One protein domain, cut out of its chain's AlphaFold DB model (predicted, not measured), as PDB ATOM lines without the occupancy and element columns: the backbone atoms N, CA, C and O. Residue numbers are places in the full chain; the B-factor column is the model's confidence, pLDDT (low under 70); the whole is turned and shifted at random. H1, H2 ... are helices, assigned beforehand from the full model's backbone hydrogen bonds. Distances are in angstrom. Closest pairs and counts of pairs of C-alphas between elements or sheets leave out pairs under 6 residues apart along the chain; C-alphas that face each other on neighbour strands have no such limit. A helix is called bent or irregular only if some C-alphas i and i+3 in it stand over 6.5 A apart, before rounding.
ATOM      1  N   ASN A  52     -18.277  -8.901 -34.182       72.56
ATOM      2  CA  ASN A  52     -17.107  -9.411 -33.457       72.56
ATOM      3  C   ASN A  52     -17.540 -10.440 -32.399       72.56
ATOM      4  O   ASN A  52     -18.667 -10.378 -31.890       72.56
ATOM      5  N   PHE A  53     -16.648 -11.371 -32.052       77.59
ATOM      6  CA  PHE A  53     -16.967 -12.409 -31.072       77.59
ATOM      7  C   PHE A  53     -16.741 -11.912 -29.639       77.59
ATOM      8  O   PHE A  53     -17.620 -12.103 -28.799       77.59
ATOM      9  N   PHE A  54     -15.651 -11.172 -29.406       80.51
ATOM     10  CA  PHE A  54     -15.363 -10.442 -28.163       80.51
ATOM     11  C   PHE A  54     -15.489  -8.916 -28.343       80.51
ATOM     12  O   PHE A  54     -15.647  -8.409 -29.458       80.51
ATOM     13  N   GLY A  55     -15.447  -8.171 -27.232       74.94
ATOM     14  CA  GLY A  55     -15.605  -6.710 -27.212       74.94
ATOM     15  C   GLY A  55     -16.982  -6.236 -26.725       74.94
ATOM     16  O   GLY A  55     -17.904  -7.030 -26.544       74.94
ATOM     17  N   ARG A  56     -17.139  -4.923 -26.524       71.19
ATOM     18  CA  ARG A  56     -18.304  -4.324 -25.842       71.19
ATOM     19  C   ARG A  56     -19.660  -4.622 -26.496       71.19
ATOM     20  O   ARG A  56     -20.633  -4.845 -25.785       71.19
ATOM     21  N   ASP A  57     -19.702  -4.654 -27.825       72.19
ATOM     22  CA  ASP A  57     -20.922  -4.818 -28.632       72.19
ATOM     23  C   ASP A  57     -20.958  -6.199 -29.332       72.19
ATOM     24  O   ASP A  57     -21.404  -6.347 -30.473       72.19
ATOM     25  N   SER A  58     -20.392  -7.212 -28.666       76.93
ATOM     26  CA  SER A  58     -20.113  -8.541 -29.222       76.93
ATOM     27  C   SER A  58     -21.102  -9.628 -28.805       76.93
ATOM     28  O   SER A  58     -21.889  -9.469 -27.869       76.93
ATOM     29  N   VAL A  59     -20.989 -10.790 -29.458       79.47
ATOM     30  CA  VAL A  59     -21.728 -12.005 -29.080       79.47
ATOM     31  C   VAL A  59     -21.415 -12.421 -27.634       79.47
ATOM     32  O   VAL A  59     -22.326 -12.806 -26.901       79.47
ATOM     33  N   CYS A  60     -20.164 -12.293 -27.178       80.53
ATOM     34  CA  CYS A  60     -19.806 -12.588 -25.789       80.53
ATOM     35  C   CYS A  60     -20.336 -11.555 -24.782       80.53
ATOM     36  O   CYS A  60     -20.647 -11.937 -23.654       80.53
ATOM     37  N   ALA A  61     -20.494 -10.281 -25.156       78.73
ATOM     38  CA  ALA A  61     -21.117  -9.277 -24.288       78.73
ATOM     39  C   ALA A  61     -22.627  -9.534 -24.116       78.73
ATOM     40  O   ALA A  61     -23.140  -9.521 -22.994       78.73
ATOM     41  N   GLU A  62     -23.319  -9.865 -25.210       79.13
ATOM     42  CA  GLU A  62     -24.734 -10.261 -25.213       79.13
ATOM     43  C   GLU A  62     -24.956 -11.534 -24.367       79.13
ATOM     44  O   GLU A  62     -25.783 -11.548 -23.449       79.13
ATOM     45  N   ALA A  63     -24.120 -12.559 -24.567       82.54
ATOM     46  CA  ALA A  63     -24.115 -13.772 -23.749       82.54
ATOM     47  C   ALA A  63     -23.782 -13.502 -22.268       82.54
ATOM     48  O   ALA A  63     -24.378 -14.121 -21.390       82.54
ATOM     49  N   SER A  64     -22.888 -12.557 -21.959       82.86
ATOM     50  CA  SER A  64     -22.551 -12.208 -20.568       82.86
ATOM     51  C   SER A  64     -23.753 -11.655 -19.800       82.86
ATOM     52  O   SER A  64     -23.938 -11.998 -18.632       82.86
ATOM     53  N   SER A  65     -24.617 -10.866 -20.450       80.53
ATOM     54  CA  SER A  65     -25.874 -10.409 -19.844       80.53
ATOM     55  C   SER A  65     -26.798 -11.584 -19.503       80.53
ATOM     56  O   SER A  65     -27.399 -11.616 -18.426       80.53
ATOM     57  N   PHE A  66     -26.878 -12.587 -20.384       84.21
ATOM     58  CA  PHE A  66     -27.627 -13.810 -20.106       84.21
ATOM     59  C   PHE A  66     -27.014 -14.614 -18.951       84.21
ATOM     60  O   PHE A  66     -27.731 -14.964 -18.016       84.21
ATOM     61  N   LEU A  67     -25.701 -14.854 -18.957       86.14
ATOM     62  CA  LEU A  67     -25.008 -15.604 -17.904       86.14
ATOM     63  C   LEU A  67     -25.229 -14.980 -16.515       86.14
ATOM     64  O   LEU A  67     -25.565 -15.687 -15.564       86.14
ATOM     65  N   VAL A  68     -25.147 -13.649 -16.398       85.07
ATOM     66  CA  VAL A  68     -25.449 -12.934 -15.141       85.07
ATOM     67  C   VAL A  68     -26.912 -13.125 -14.711       85.07
ATOM     68  O   VAL A  68     -27.175 -13.291 -13.521       85.07
ATOM     69  N   SER A  69     -27.866 -13.191 -15.650       82.91
ATOM     70  CA  SER A  69     -29.275 -13.505 -15.342       82.91
ATOM     71  C   SER A  69     -29.481 -14.926 -14.797       82.91
ATOM     72  O   SER A  69     -30.405 -15.152 -14.018       82.91
ATOM     73  N   GLN A  70     -28.609 -15.871 -15.168       82.75
ATOM     74  CA  GLN A  70     -28.626 -17.249 -14.665       82.75
ATOM     75  C   GLN A  70     -27.849 -17.423 -13.345       82.75
ATOM     76  O   GLN A  70     -27.821 -18.522 -12.795       82.75
ATOM     77  N   GLY A  71     -27.235 -16.356 -12.818       80.30
ATOM     78  CA  GLY A  71     -26.499 -16.373 -11.551       80.30
ATOM     79  C   GLY A  71     -24.974 -16.434 -11.670       80.30
ATOM     80  O   GLY A  71     -24.306 -16.534 -10.641       80.30
ATOM     81  N   CYS A  72     -24.391 -16.338 -12.872       82.46
ATOM     82  CA  CYS A  72     -22.941 -16.168 -12.994       82.46
ATOM     83  C   CYS A  72     -22.475 -14.835 -12.372       82.46
ATOM     84  O   CYS A  72     -23.172 -13.823 -12.497       82.46
ATOM     85  N   PRO A  73     -21.281 -14.786 -11.749       82.00
ATOM     86  CA  PRO A  73     -20.687 -13.532 -11.300       82.00
ATOM     87  C   PRO A  73     -20.527 -12.526 -12.447       82.00
ATOM     88  O   PRO A  73     -19.993 -12.854 -13.504       82.00
ATOM     89  N   SER A  74     -20.954 -11.282 -12.229       84.88
ATOM     90  CA  SER A  74     -20.705 -10.181 -13.166       84.88
ATOM     91  C   SER A  74     -19.254  -9.694 -13.085       84.88
ATOM     92  O   SER A  74     -18.594  -9.891 -12.063       84.88
ATOM     93  N   GLN A  75     -18.775  -8.983 -14.118       83.79
ATOM     94  CA  GLN A  75     -17.464  -8.308 -14.114       83.79
ATOM     95  C   GLN A  75     -17.205  -7.572 -12.792       83.79
ATOM     96  O   GLN A  75     -16.194  -7.811 -12.136       83.79
ATOM     97  N   SER A  76     -18.141  -6.715 -12.373       83.14
ATOM     98  CA  SER A  76     -17.994  -5.901 -11.165       83.14
ATOM     99  C   SER A  76     -17.862  -6.754  -9.902       83.14
ATOM    100  O   SER A  76     -17.128  -6.381  -8.990       83.14
ATOM    101  N   LEU A  77     -18.542  -7.908  -9.847       83.29
ATOM    102  CA  LEU A  77     -18.453  -8.840  -8.726       83.29
ATOM    103  C   LEU A  77     -17.100  -9.564  -8.707       83.29
ATOM    104  O   LEU A  77     -16.461  -9.610  -7.655       83.29
ATOM    105  N   VAL A  78     -16.622 -10.044  -9.860       83.49
ATOM    106  CA  VAL A  78     -15.278 -10.635 -10.005       83.49
ATOM    107  C   VAL A  78     -14.204  -9.626  -9.596       83.49
ATOM    108  O   VAL A  78     -13.405  -9.919  -8.712       83.49
ATOM    109  N   GLU A  79     -14.223  -8.407 -10.144       81.79
ATOM    110  CA  GLU A  79     -13.271  -7.353  -9.770       81.79
ATOM    111  C   GLU A  79     -13.331  -7.005  -8.275       81.79
ATOM    112  O   GLU A  79     -12.283  -6.863  -7.640       81.79
ATOM    113  N   SER A  80     -14.537  -6.891  -7.698       79.97
ATOM    114  CA  SER A  80     -14.717  -6.578  -6.272       79.97
ATOM    115  C   SER A  80     -14.176  -7.669  -5.348       79.97
ATOM    116  O   SER A  80     -13.617  -7.353  -4.300       79.97
ATOM    117  N   SER A  81     -14.244  -8.936  -5.773       80.12
ATOM    118  CA  SER A  81     -13.774 -10.087  -4.990       80.12
ATOM    119  C   SER A  81     -12.267 -10.024  -4.709       80.12
ATOM    120  O   SER A  81     -11.809 -10.516  -3.681       80.12
ATOM    121  N   PHE A  82     -11.500  -9.359  -5.582       84.53
ATOM    122  CA  PHE A  82     -10.065  -9.127  -5.402       84.53
ATOM    123  C   PHE A  82      -9.718  -7.738  -4.826       84.53
ATOM    124  O   PHE A  82      -8.544  -7.482  -4.563       84.53
ATOM    125  N   VAL A  83     -10.686  -6.834  -4.589       85.37
ATOM    126  CA  VAL A  83     -10.415  -5.515  -3.968       85.37
ATOM    127  C   VAL A  83      -9.832  -5.676  -2.569       85.37
ATOM    128  O   VAL A  83      -8.730  -5.193  -2.329       85.37
ATOM    129  N   ALA A  84     -10.502  -6.419  -1.686       77.04
ATOM    130  CA  ALA A  84     -10.024  -6.626  -0.318       77.04
ATOM    131  C   ALA A  84      -8.642  -7.312  -0.278       77.04
ATOM    132  O   ALA A  84      -7.782  -6.944   0.517       77.04
ATOM    133  N   ALA A  85      -8.382  -8.263  -1.184       81.02
ATOM    134  CA  ALA A  85      -7.070  -8.903  -1.291       81.02
ATOM    135  C   ALA A  85      -5.962  -7.894  -1.654       81.02
ATOM    136  O   ALA A  85      -4.878  -7.934  -1.064       81.02
ATOM    137  N   GLY A  86      -6.238  -6.976  -2.590       83.20
ATOM    138  CA  GLY A  86      -5.317  -5.910  -2.992       83.20
ATOM    139  C   GLY A  86      -5.132  -4.803  -1.948       83.20
ATOM    140  O   GLY A  86      -4.040  -4.254  -1.821       83.20
ATOM    141  N   GLU A  87      -6.149  -4.514  -1.140       83.12
ATOM    142  CA  GLU A  87      -6.028  -3.582  -0.009       83.12
ATOM    143  C   GLU A  87      -5.201  -4.159   1.156       83.12
ATOM    144  O   GLU A  87      -4.719  -3.401   1.998       83.12
ATOM    145  N   HIS A  88      -4.993  -5.479   1.200       78.50
ATOM    146  CA  HIS A  88      -4.257  -6.158   2.274       78.50
ATOM    147  C   HIS A  88      -2.898  -6.752   1.861       78.50
ATOM    148  O   HIS A  88      -2.120  -7.120   2.739       78.50
ATOM    149  N   SER A  89      -2.581  -6.871   0.565       85.90
ATOM    150  CA  SER A  89      -1.311  -7.470   0.114       85.90
ATOM    151  C   SER A  89      -0.915  -7.091  -1.317       85.90
ATOM    152  O   SER A  89      -1.762  -7.026  -2.204       85.90
ATOM    153  N   GLU A  90       0.389  -6.945  -1.577       85.88
ATOM    154  CA  GLU A  90       0.929  -6.750  -2.938       85.88
ATOM    155  C   GLU A  90       0.617  -7.941  -3.861       85.88
ATOM    156  O   GLU A  90       0.267  -7.758  -5.027       85.88
ATOM    157  N   LEU A  91       0.650  -9.169  -3.324       87.85
ATOM    158  CA  LEU A  91       0.218 -10.372  -4.041       87.85
ATOM    159  C   LEU A  91      -1.251 -10.250  -4.476       87.85
ATOM    160  O   LEU A  91      -1.589 -10.539  -5.621       87.85
ATOM    161  N   GLY A  92      -2.120  -9.762  -3.589       87.85
ATOM    162  CA  GLY A  92      -3.516  -9.478  -3.900       87.85
ATOM    163  C   GLY A  92      -3.702  -8.356  -4.924       87.85
ATOM    164  O   GLY A  92      -4.638  -8.434  -5.714       87.85
ATOM    165  N   GLN A  93      -2.810  -7.360  -4.984       87.99
ATOM    166  CA  GLN A  93      -2.836  -6.319  -6.025       87.99
ATOM    167  C   GLN A  93      -2.484  -6.907  -7.394       87.99
ATOM    168  O   GLN A  93      -3.195  -6.659  -8.367       87.99
ATOM    169  N   MET A  94      -1.460  -7.765  -7.461       90.16
ATOM    170  CA  MET A  94      -1.115  -8.504  -8.680       90.16
ATOM    171  C   MET A  94      -2.248  -9.441  -9.122       90.16
ATOM    172  O   MET A  94      -2.601  -9.461 -10.300       90.16
ATOM    173  N   LEU A  95      -2.889 -10.158  -8.192       90.06
ATOM    174  CA  LEU A  95      -4.049 -11.008  -8.496       90.06
ATOM    175  C   LEU A  95      -5.277 -10.193  -8.941       90.06
ATOM    176  O   LEU A  95      -5.938 -10.577  -9.904       90.06
ATOM    177  N   GLN A  96      -5.553  -9.042  -8.317       89.58
ATOM    178  CA  GLN A  96      -6.614  -8.120  -8.744       89.58
ATOM    179  C   GLN A  96      -6.356  -7.580 -10.156       89.58
ATOM    180  O   GLN A  96      -7.281  -7.464 -10.962       89.58
ATOM    181  N   TRP A  97      -5.105  -7.244 -10.466       90.29
ATOM    182  CA  TRP A  97      -4.718  -6.725 -11.771       90.29
ATOM    183  C   TRP A  97      -4.782  -7.795 -12.865       90.29
ATOM    184  O   TRP A  97      -5.344  -7.531 -13.929       90.29
ATOM    185  N   PHE A  98      -4.317  -9.016 -12.584       91.80
ATOM    186  CA  PHE A  98      -4.521 -10.174 -13.457       91.80
ATOM    187  C   PHE A  98      -6.013 -10.441 -13.696       91.80
ATOM    188  O   PHE A  98      -6.430 -10.549 -14.847       91.80
ATOM    189  N   ALA A  99      -6.843 -10.463 -12.647       90.71
ATOM    190  CA  ALA A  99      -8.286 -10.666 -12.782       90.71
ATOM    191  C   ALA A  99      -8.940  -9.592 -13.672       90.71
ATOM    192  O   ALA A  99      -9.714  -9.926 -14.569       90.71
ATOM    193  N   ARG A 100      -8.572  -8.313 -13.498       90.37
ATOM    194  CA  ARG A 100      -8.997  -7.216 -14.389       90.37
ATOM    195  C   ARG A 100      -8.564  -7.428 -15.833       90.37
ATOM    196  O   ARG A 100      -9.371  -7.244 -16.737       90.37
ATOM    197  N   ALA A 101      -7.309  -7.809 -16.058       91.84
ATOM    198  CA  ALA A 101      -6.793  -8.050 -17.398       91.84
ATOM    199  C   ALA A 101      -7.514  -9.223 -18.080       91.84
ATOM    200  O   ALA A 101      -7.829  -9.136 -19.266       91.84
ATOM    201  N   VAL A 102      -7.807 -10.307 -17.347       91.49
ATOM    202  CA  VAL A 102      -8.548 -11.462 -17.879       91.49
ATOM    203  C   VAL A 102      -9.971 -11.053 -18.248       91.49
ATOM    204  O   VAL A 102     -10.413 -11.362 -19.348       91.49
ATOM    205  N   VAL A 103     -10.669 -10.298 -17.394       88.80
ATOM    206  CA  VAL A 103     -12.002  -9.768 -17.727       88.80
ATOM    207  C   VAL A 103     -11.947  -8.848 -18.957       88.80
ATOM    208  O   VAL A 103     -12.797  -8.968 -19.840       88.80
ATOM    209  N   ALA A 104     -10.921  -8.001 -19.081       87.91
ATOM    210  CA  ALA A 104     -10.734  -7.130 -20.243       87.91
ATOM    211  C   ALA A 104     -10.514  -7.897 -21.565       87.91
ATOM    212  O   ALA A 104     -10.983  -7.436 -22.603       87.91
ATOM    213  N   LEU A 105      -9.894  -9.089 -21.561       88.97
ATOM    214  CA  LEU A 105      -9.791  -9.918 -22.778       88.97
ATOM    215  C   LEU A 105     -11.172 -10.275 -23.357       88.97
ATOM    216  O   LEU A 105     -11.350 -10.237 -24.574       88.97
ATOM    217  N   PHE A 106     -12.146 -10.593 -22.498       85.98
ATOM    218  CA  PHE A 106     -13.509 -10.937 -22.918       85.98
ATOM    219  C   PHE A 106     -14.364  -9.693 -23.217       85.98
ATOM    220  O   PHE A 106     -15.098  -9.674 -24.207       85.98
ATOM    221  N   VAL A 107     -14.264  -8.653 -22.378       83.55
ATOM    222  CA  VAL A 107     -15.125  -7.455 -22.429       83.55
ATOM    223  C   VAL A 107     -14.636  -6.408 -23.431       83.55
ATOM    224  O   VAL A 107     -15.440  -5.889 -24.200       83.55
ATOM    225  N   ASP A 108     -13.335  -6.114 -23.467       85.29
ATOM    226  CA  ASP A 108     -12.738  -5.131 -24.386       85.29
ATOM    227  C   ASP A 108     -12.176  -5.783 -25.663       85.29
ATOM    228  O   ASP A 108     -11.775  -5.072 -26.585       85.29
ATOM    229  N   GLY A 109     -12.160  -7.118 -25.746       86.62
ATOM    230  CA  GLY A 109     -11.620  -7.885 -26.872       86.62
ATOM    231  C   GLY A 109     -10.117  -8.154 -26.759       86.62
ATOM    232  O   GLY A 109      -9.386  -7.461 -26.047       86.62
ATOM    233  N   VAL A 110      -9.631  -9.172 -27.472       89.07
ATOM    234  CA  VAL A 110      -8.306  -9.776 -27.233       89.07
ATOM    235  C   VAL A 110      -7.143  -8.796 -27.444       89.07
ATOM    236  O   VAL A 110      -6.133  -8.871 -26.740       89.07
ATOM    237  N   LYS A 111      -7.284  -7.811 -28.347       88.31
ATOM    238  CA  LYS A 111      -6.269  -6.760 -28.559       88.31
ATOM    239  C   LYS A 111      -5.985  -5.927 -27.303       88.31
ATOM    240  O   LYS A 111      -4.870  -5.412 -27.188       88.31
ATOM    241  N   SER A 112      -6.929  -5.818 -26.362       87.17
ATOM    242  CA  SER A 112      -6.754  -5.067 -25.109       87.17
ATOM    243  C   SER A 112      -5.590  -5.606 -24.266       87.17
ATOM    244  O   SER A 112      -4.788  -4.828 -23.749       87.17
ATOM    245  N   GLY A 113      -5.447  -6.935 -24.195       88.63
ATOM    246  CA  GLY A 113      -4.456  -7.628 -23.372       88.63
ATOM    247  C   GLY A 113      -3.063  -7.745 -23.990       88.63
ATOM    248  O   GLY A 113      -2.150  -8.200 -23.310       88.63
ATOM    249  N   THR A 114      -2.857  -7.321 -25.242       90.14
ATOM    250  CA  THR A 114      -1.581  -7.487 -25.981       90.14
ATOM    251  C   THR A 114      -0.349  -6.909 -25.276       90.14
ATOM    252  O   THR A 114       0.764  -7.370 -25.506       90.14
ATOM    253  N   LYS A 115      -0.541  -5.924 -24.393       89.33
ATOM    254  CA  LYS A 115       0.520  -5.286 -23.592       89.33
ATOM    255  C   LYS A 115       0.764  -5.959 -22.239       89.33
ATOM    256  O   LYS A 115       1.796  -5.708 -21.618       89.33
ATOM    257  N   PHE A 116      -0.159  -6.805 -21.776       91.51
ATOM    258  CA  PHE A 116      -0.105  -7.391 -20.439       91.51
ATOM    259  C   PHE A 116       1.153  -8.224 -20.174       91.51
ATOM    260  O   PHE A 116       1.711  -8.032 -19.103       91.51
ATOM    261  N   PRO A 117       1.660  -9.090 -21.080       89.28
ATOM    262  CA  PRO A 117       2.831  -9.911 -20.763       89.28
ATOM    263  C   PRO A 117       4.067  -9.064 -20.417       89.28
ATOM    264  O   PRO A 117       4.720  -9.313 -19.407       89.28
ATOM    265  N   GLN A 118       4.325  -7.998 -21.187       88.54
ATOM    266  CA  GLN A 118       5.410  -7.055 -20.895       88.54
ATOM    267  C   GLN A 118       5.159  -6.298 -19.584       88.54
ATOM    268  O   GLN A 118       6.048  -6.238 -18.735       88.54
ATOM    269  N   ALA A 119       3.959  -5.737 -19.402       90.15
ATOM    270  CA  ALA A 119       3.625  -4.985 -18.195       90.15
ATOM    271  C   ALA A 119       3.725  -5.864 -16.932       90.15
ATOM    272  O   ALA A 119       4.237  -5.420 -15.905       90.15
ATOM    273  N   TRP A 120       3.279  -7.120 -17.011       89.48
ATOM    274  CA  TRP A 120       3.335  -8.108 -15.932       89.48
ATOM    275  C   TRP A 120       4.773  -8.390 -15.504       89.48
ATOM    276  O   TRP A 120       5.080  -8.305 -14.315       89.48
ATOM    277  N   GLU A 121       5.678  -8.641 -16.455       87.35
ATOM    278  CA  GLU A 121       7.102  -8.778 -16.142       87.35
ATOM    279  C   GLU A 121       7.706  -7.490 -15.565       87.35
ATOM    280  O   GLU A 121       8.500  -7.553 -14.628       87.35
ATOM    281  N   GLU A 122       7.352  -6.318 -16.100       89.17
ATOM    282  CA  GLU A 122       7.819  -5.038 -15.561       89.17
ATOM    283  C   GLU A 122       7.343  -4.814 -14.121       89.17
ATOM    284  O   GLU A 122       8.124  -4.348 -13.294       89.17
ATOM    285  N   SER A 123       6.111  -5.205 -13.787       87.86
ATOM    286  CA  SER A 123       5.589  -5.166 -12.418       87.86
ATOM    287  C   SER A 123       6.292  -6.171 -11.501       87.86
ATOM    288  O   SER A 123       6.759  -5.800 -10.424       87.86
ATOM    289  N   MET A 124       6.494  -7.415 -11.952       86.62
ATOM    290  CA  MET A 124       7.284  -8.416 -11.216       86.62
ATOM    291  C   MET A 124       8.713  -7.930 -10.924       86.62
ATOM    292  O   MET A 124       9.247  -8.198  -9.852       86.62
ATOM    293  N   ARG A 125       9.324  -7.169 -11.844       86.60
ATOM    294  CA  ARG A 125      10.636  -6.529 -11.643       86.60
ATOM    295  C   ARG A 125      10.589  -5.316 -10.694       86.60
ATOM    296  O   ARG A 125      11.618  -4.982 -10.114       86.60
ATOM    297  N   ARG A 126       9.428  -4.670 -10.514       87.44
ATOM    298  CA  ARG A 126       9.210  -3.543  -9.578       87.44
ATOM    299  C   ARG A 126       8.879  -3.991  -8.146       87.44
ATOM    300  O   ARG A 126       9.175  -3.241  -7.222       87.44
ATOM    301  N   HIS A 127       8.330  -5.194  -7.951       85.70
ATOM    302  CA  HIS A 127       7.952  -5.745  -6.637       85.70
ATOM    303  C   HIS A 127       8.850  -6.930  -6.204       85.70
ATOM    304  O   HIS A 127       8.408  -8.081  -6.208       85.70
ATOM    305  N   PRO A 128      10.114  -6.690  -5.782       80.82
ATOM    306  CA  PRO A 128      11.035  -7.751  -5.348       80.82
ATOM    307  C   PRO A 128      10.578  -8.473  -4.067       80.82
ATOM    308  O   PRO A 128      11.032  -9.578  -3.780       80.82
ATOM    309  N   THR A 129       9.647  -7.886  -3.316       85.49
ATOM    310  CA  THR A 129       8.901  -8.524  -2.220       85.49
ATOM    311  C   THR A 129       8.165  -9.795  -2.660       85.49
ATOM    312  O   THR A 129       8.030 -10.725  -1.869       85.49
ATOM    313  N   LEU A 130       7.759  -9.885  -3.931       85.67
ATOM    314  CA  LEU A 130       7.094 -11.053  -4.518       85.67
ATOM    315  C   LEU A 130       8.076 -12.138  -5.008       85.67
ATOM    316  O   LEU A 130       7.660 -13.104  -5.652       85.67
ATOM    317  N   ALA A 131       9.368 -12.042  -4.664       80.73
ATOM    318  CA  ALA A 131      10.364 -13.084  -4.934       80.73
ATOM    319  C   ALA A 131       9.933 -14.468  -4.411       80.73
ATOM    320  O   ALA A 131      10.165 -15.478  -5.074       80.73
ATOM    321  N   SER A 132       9.241 -14.521  -3.264       84.89
ATOM    322  CA  SER A 132       8.711 -15.761  -2.674       84.89
ATOM    323  C   SER A 132       7.562 -16.400  -3.456       84.89
ATOM    324  O   SER A 132       7.258 -17.557  -3.193       84.89
ATOM    325  N   HIS A 133       6.941 -15.661  -4.382       85.53
ATOM    326  CA  HIS A 133       5.797 -16.093  -5.198       85.53
ATOM    327  C   HIS A 133       6.072 -16.015  -6.703       85.53
ATOM    328  O   HIS A 133       5.156 -16.054  -7.526       85.53
ATOM    329  N   THR A 134       7.336 -15.837  -7.093       82.84
ATOM    330  CA  THR A 134       7.697 -15.558  -8.489       82.84
ATOM    331  C   THR A 134       7.431 -16.744  -9.413       82.84
ATOM    332  O   THR A 134       7.093 -16.526 -10.570       82.84
ATOM    333  N   PHE A 135       7.503 -17.984  -8.921       81.84
ATOM    334  CA  PHE A 135       7.176 -19.165  -9.723       81.84
ATOM    335  C   PHE A 135       5.662 -19.264  -9.981       81.84
ATOM    336  O   PHE A 135       5.222 -19.456 -11.115       81.84
ATOM    337  N   GLU A 136       4.848 -19.037  -8.950       85.89
ATOM    338  CA  GLU A 136       3.388 -19.006  -9.049       85.89
ATOM    339  C   GLU A 136       2.915 -17.863  -9.965       85.89
ATOM    340  O   GLU A 136       2.072 -18.066 -10.840       85.89
ATOM    341  N   LEU A 137       3.508 -16.672  -9.831       88.00
ATOM    342  CA  LEU A 137       3.183 -15.493 -10.643       88.00
ATOM    343  C   LEU A 137       3.710 -15.587 -12.090       88.00
ATOM    344  O   LEU A 137       3.109 -15.009 -12.998       88.00
ATOM    345  N   GLN A 138       4.765 -16.368 -12.348       86.44
ATOM    346  CA  GLN A 138       5.139 -16.782 -13.706       86.44
ATOM    347  C   GLN A 138       4.067 -17.695 -14.321       86.44
ATOM    348  O   GLN A 138       3.676 -17.480 -15.468       86.44
ATOM    349  N   GLY A 139       3.522 -18.644 -13.548       89.28
ATOM    350  CA  GLY A 139       2.380 -19.467 -13.963       89.28
ATOM    351  C   GLY A 139       1.143 -18.636 -14.328       89.28
ATOM    352  O   GLY A 139       0.511 -18.885 -15.352       89.28
ATOM    353  N   VAL A 140       0.844 -17.587 -13.553       90.21
ATOM    354  CA  VAL A 140      -0.244 -16.629 -13.835       90.21
ATOM    355  C   VAL A 140      -0.015 -15.863 -15.152       90.21
ATOM    356  O   VAL A 140      -0.934 -15.751 -15.966       90.21
ATOM    357  N   GLY A 141       1.210 -15.395 -15.420       89.98
ATOM    358  CA  GLY A 141       1.557 -14.732 -16.689       89.98
ATOM    359  C   GLY A 141       1.503 -15.668 -17.908       89.98
ATOM    360  O   GLY A 141       1.034 -15.279 -18.985       89.98
ATOM    361  N   ALA A 142       1.915 -16.927 -17.735       90.73
ATOM    362  CA  ALA A 142       1.794 -17.965 -18.758       90.73
ATOM    363  C   ALA A 142       0.320 -18.302 -19.054       90.73
ATOM    364  O   ALA A 142      -0.071 -18.357 -20.220       90.73
ATOM    365  N   LEU A 143      -0.513 -18.437 -18.015       93.64
ATOM    366  CA  LEU A 143      -1.958 -18.644 -18.141       93.64
ATOM    367  C   LEU A 143      -2.638 -17.483 -18.882       93.64
ATOM    368  O   LEU A 143      -3.455 -17.731 -19.766       93.64
ATOM    369  N   PHE A 144      -2.272 -16.230 -18.589       93.69
ATOM    370  CA  PHE A 144      -2.786 -15.077 -19.337       93.69
ATOM    371  C   PHE A 144      -2.478 -15.179 -20.834       93.69
ATOM    372  O   PHE A 144      -3.347 -14.966 -21.678       93.69
ATOM    373  N   SER A 145      -1.230 -15.522 -21.155       93.17
ATOM    374  CA  SER A 145      -0.745 -15.627 -22.531       93.17
ATOM    375  C   SER A 145      -1.435 -16.773 -23.281       93.17
ATOM    376  O   SER A 145      -1.849 -16.599 -24.423       93.17
ATOM    377  N   PHE A 146      -1.645 -17.915 -22.616       93.93
ATOM    378  CA  PHE A 146      -2.435 -19.026 -23.148       93.93
ATOM    379  C   PHE A 146      -3.882 -18.605 -23.434       93.93
ATOM    380  O   PHE A 146      -4.357 -18.801 -24.552       93.93
ATOM    381  N   LEU A 147      -4.564 -17.976 -22.469       93.67
ATOM    382  CA  LEU A 147      -5.937 -17.490 -22.642       93.67
ATOM    383  C   LEU A 147      -6.034 -16.501 -23.811       93.67
ATOM    384  O   LEU A 147      -6.869 -16.694 -24.690       93.67
ATOM    385  N   MET A 148      -5.150 -15.499 -23.883       92.30
ATOM    386  CA  MET A 148      -5.113 -14.547 -25.001       92.30
ATOM    387  C   MET A 148      -4.976 -15.261 -26.354       92.30
ATOM    388  O   MET A 148      -5.745 -14.976 -27.270       92.30
ATOM    389  N   CYS A 149      -4.037 -16.202 -26.486       92.95
ATOM    390  CA  CYS A 149      -3.799 -16.912 -27.743       92.95
ATOM    391  C   CYS A 149      -4.970 -17.823 -28.148       92.95
ATOM    392  O   CYS A 149      -5.324 -17.858 -29.326       92.95
ATOM    393  N   GLN A 150      -5.610 -18.514 -27.198       92.41
ATOM    394  CA  GLN A 150      -6.792 -19.336 -27.488       92.41
ATOM    395  C   GLN A 150      -7.987 -18.472 -27.915       92.41
ATOM    396  O   GLN A 150      -8.639 -18.770 -28.914       92.41
ATOM    397  N   LEU A 151      -8.239 -17.355 -27.222       90.24
ATOM    398  CA  LEU A 151      -9.297 -16.411 -27.594       90.24
ATOM    399  C   LEU A 151      -9.008 -15.761 -28.961       90.24
ATOM    400  O   LEU A 151      -9.917 -15.643 -29.778       90.24
ATOM    401  N   ALA A 152      -7.748 -15.421 -29.260       89.57
ATOM    402  CA  ALA A 152      -7.338 -14.927 -30.578       89.57
ATOM    403  C   ALA A 152      -7.594 -15.953 -31.693       89.57
ATOM    404  O   ALA A 152      -8.054 -15.574 -32.770       89.57
ATOM    405  N   ALA A 153      -7.316 -17.239 -31.449       88.44
ATOM    406  CA  ALA A 153      -7.548 -18.313 -32.411       88.44
ATOM    407  C   ALA A 153      -9.049 -18.550 -32.655       88.44
ATOM    408  O   ALA A 153      -9.479 -18.584 -33.807       88.44
ATOM    409  N   VAL A 154      -9.852 -18.633 -31.587       85.73
ATOM    410  CA  VAL A 154     -11.317 -18.773 -31.668       85.73
ATOM    411  C   VAL A 154     -11.940 -17.583 -32.397       85.73
ATOM    412  O   VAL A 154     -12.720 -17.774 -33.329       85.73
ATOM    413  N   GLU A 155     -11.562 -16.350 -32.047       84.74
ATOM    414  CA  GLU A 155     -12.088 -15.171 -32.737       84.74
ATOM    415  C   GLU A 155     -11.618 -15.108 -34.194       84.74
ATOM    416  O   GLU A 155     -12.426 -14.797 -35.060       84.74
ATOM    417  N   SER A 156     -10.374 -15.478 -34.512       82.62
ATOM    418  CA  SER A 156      -9.899 -15.521 -35.907       82.62
ATOM    419  C   SER A 156     -10.604 -16.588 -36.754       82.62
ATOM    420  O   SER A 156     -10.740 -16.411 -37.962       82.62
ATOM    421  N   ALA A 157     -11.072 -17.680 -36.140       82.04
ATOM    422  CA  ALA A 157     -11.854 -18.718 -36.813       82.04
ATOM    423  C   ALA A 157     -13.340 -18.343 -36.994       82.04
ATOM    424  O   ALA A 157     -13.990 -18.850 -37.907       82.04
ATOM    425  N   MET A 158     -13.888 -17.470 -36.138       75.82
ATOM    426  CA  MET A 158     -15.320 -17.126 -36.116       75.82
ATOM    427  C   MET A 158     -15.650 -15.725 -36.663       75.82
ATOM    428  O   MET A 158     -16.758 -15.502 -37.154       75.82
ATOM    429  N   SER A 159     -14.716 -14.775 -36.591       72.55
ATOM    430  CA  SER A 159     -14.890 -13.374 -36.990       72.55
ATOM    431  C   SER A 159     -14.303 -13.111 -38.374       72.55
ATOM    432  O   SER A 159     -13.087 -13.119 -38.569       72.55
ATOM    433  N   LYS A 160     -15.160 -12.738 -39.333       69.79
ATOM    434  CA  LYS A 160     -14.722 -12.236 -40.653       69.79
ATOM    435  C   LYS A 160     -13.917 -10.931 -40.564       69.79
ATOM    436  O   LYS A 160     -13.210 -10.589 -41.505       69.79
ATOM    437  N   CYS A 161     -14.031 -10.210 -39.449       67.84
ATOM    438  CA  CYS A 161     -13.313  -8.964 -39.174       67.84
ATOM    439  C   CYS A 161     -11.958  -9.201 -38.478       67.84
ATOM    440  O   CYS A 161     -11.242  -8.244 -38.179       67.84
ATOM    441  N   GLY A 162     -11.608 -10.464 -38.202       73.77
ATOM    442  CA  GLY A 162     -10.458 -10.838 -37.387       73.77
ATOM    443  C   GLY A 162     -10.635 -10.487 -35.906       73.77
ATOM    444  O   GLY A 162     -11.748 -10.273 -35.420       73.77
ATOM    445  N   VAL A 163      -9.507 -10.442 -35.196       78.14
ATOM    446  CA  VAL A 163      -9.429 -10.220 -33.742       78.14
ATOM    447  C   VAL A 163      -9.898  -8.811 -33.352       78.14
ATOM    448  O   VAL A 163      -9.498  -7.820 -33.973       78.14
ATOM    449  N   SER A 164     -10.699  -8.700 -32.297       77.58
ATOM    450  CA  SER A 164     -11.336  -7.466 -31.829       77.58
ATOM    451  C   SER A 164     -10.563  -6.750 -30.713       77.58
ATOM    452  O   SER A 164      -9.558  -7.240 -30.188       77.58
ATOM    453  N   GLY A 165     -11.042  -5.551 -30.375       71.14
ATOM    454  CA  GLY A 165     -10.569  -4.730 -29.261       71.14
ATOM    455  C   GLY A 165      -9.631  -3.584 -29.637       71.14
ATOM    456  O   GLY A 165      -9.024  -3.564 -30.710       71.14
ATOM    457  N   GLU A 166      -9.519  -2.609 -28.734       67.50
ATOM    458  CA  GLU A 166      -8.720  -1.399 -28.938       67.50
ATOM    459  C   GLU A 166      -7.397  -1.452 -28.159       67.50
ATOM    460  O   GLU A 166      -7.365  -1.579 -26.935       67.50
ATOM    461  N   ILE A 167      -6.281  -1.253 -28.865       61.90
ATOM    462  CA  ILE A 167      -4.923  -1.232 -28.290       61.90
ATOM    463  C   ILE A 167      -4.733  -0.041 -27.312       61.90
ATOM    464  O   ILE A 167      -3.781  -0.020 -26.523       61.90
ATOM    465  N   GLY A 168      -5.631   0.951 -27.325       50.66
ATOM    466  CA  GLY A 168      -5.646   2.087 -26.398       50.66
ATOM    467  C   GLY A 168      -6.127   1.763 -24.974       50.66
ATOM    468  O   GLY A 168      -5.659   2.401 -24.027       50.66
ATOM    469  N   ALA A 169      -6.996   0.760 -24.797       49.37
ATOM    470  CA  ALA A 169      -7.773   0.567 -23.565       49.37
ATOM    471  C   ALA A 169      -6.918   0.367 -22.294       49.37
ATOM    472  O   ALA A 169      -7.193   0.973 -21.253       49.37
ATOM    473  N   MET A 170      -5.836  -0.421 -22.369       49.76
ATOM    474  CA  MET A 170      -5.084  -0.836 -21.173       49.76
ATOM    475  C   MET A 170      -4.400   0.302 -20.397       49.76
ATOM    476  O   MET A 170      -4.192   0.168 -19.190       49.76
ATOM    477  N   ARG A 171      -4.153   1.468 -21.019       44.25
ATOM    478  CA  ARG A 171      -3.613   2.659 -20.321       44.25
ATOM    479  C   ARG A 171      -4.553   3.171 -19.210       44.25
ATOM    480  O   ARG A 171      -4.130   3.942 -18.355       44.25
ATOM    481  N   LYS A 172      -5.817   2.733 -19.191       48.70
ATOM    482  CA  LYS A 172      -6.799   3.039 -18.137       48.70
ATOM    483  C   LYS A 172      -6.717   2.096 -16.922       48.70
ATOM    484  O   LYS A 172      -7.265   2.426 -15.874       48.70
ATOM    485  N   VAL A 173      -6.043   0.950 -17.058       49.16
ATOM    486  CA  VAL A 173      -5.853  -0.060 -15.998       49.16
ATOM    487  C   VAL A 173      -4.539   0.178 -15.246       49.16
ATOM    488  O   VAL A 173      -4.505   0.095 -14.023       49.16
TER     489      VAL A 173
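AT A GLANCE: This is residues 52 to 173 of the 476 residues of an uncharacterized protein of Trypanosoma cruzi (strain CL Brener) (UniProt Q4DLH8). Three long helices, H6, H5 and H4, lie side by side as an up-and-down bundle, each running against the one before it, their centres making a triangle. H2 and H3 pack end to end along H4, H1 meets one end of H4 at a steep angle with residues 66 to 71 sticking out, and little H7 packs on H5. The printed part has 122 residues with seven named helices, H1 to H7 in chain order, and no named strand: all helix. It is compact, with a radius of gyration of the C-alphas of 15.1 A and spans of 44 by 29 by 23 A.

HOW THE PARTS SIT: H6, residues 128 to 158, touches H5, residues 110 to 126, at 11 degrees, opposite ways, closest at the C-alphas of Val 110 and Met 148, 6.2 A. The hub H4, residues 90 to 107, touches H6 at 4 degrees, the same way; the closest C-alphas, of Leu 91 and Leu 130, are 6.9 A apart. H4 and H5 form a hairpin, with the C-alphas of Leu 105 and Gly 113 closest at 5.8 A. H3, residues 83 to 88, touches H4, closest at the C-alphas of Gly 86 and Gln 93, 3.9 A. H2, residues 75 to 81, touches H4 through Glu 79 and Arg 100, their C-alphas 6.3 A apart. H1, residues 59 to 69, and H4 touch only at their ends, at a steep tilt of 63 degrees, the C-alphas of Ala 61 and Val 107 closest at 6.5 A. H7, residues 169 to 172, touches H5, the C-alphas of Ser 112 and Ala 169 closest at 5.9 A. Each O i to N i+4 pair is within hydrogen-bond range in H1, H2 and H3, against 13 of 14 in H4, 8 of 13 in H5 and 23 of 27 in H6; H7 is too short for one.

IN THESE COORDINATES: H6 is 41.6 A long, from C-alpha 128 at (11.035, -7.751, -5.348) to C-alpha 158 at (-15.320, -17.126, -36.116), irregular with C-alphas 132 and 135 8.0 A apart. H5 is 25.6 A long, irregular with C-alphas 112 and 115 7.4 A apart; H4 is 25.3 A and H1 15.7 A, beginning at C-alpha 59 (-21.728, -12.005, -29.080).

THE WHOLE: The C-alphas of Thr 129 and Lys 160 are the two farthest apart, 45.3 A. The printed part has no cut, and no link is long. Residues 160 to 161 and 166 to 173 have pLDDT under 70.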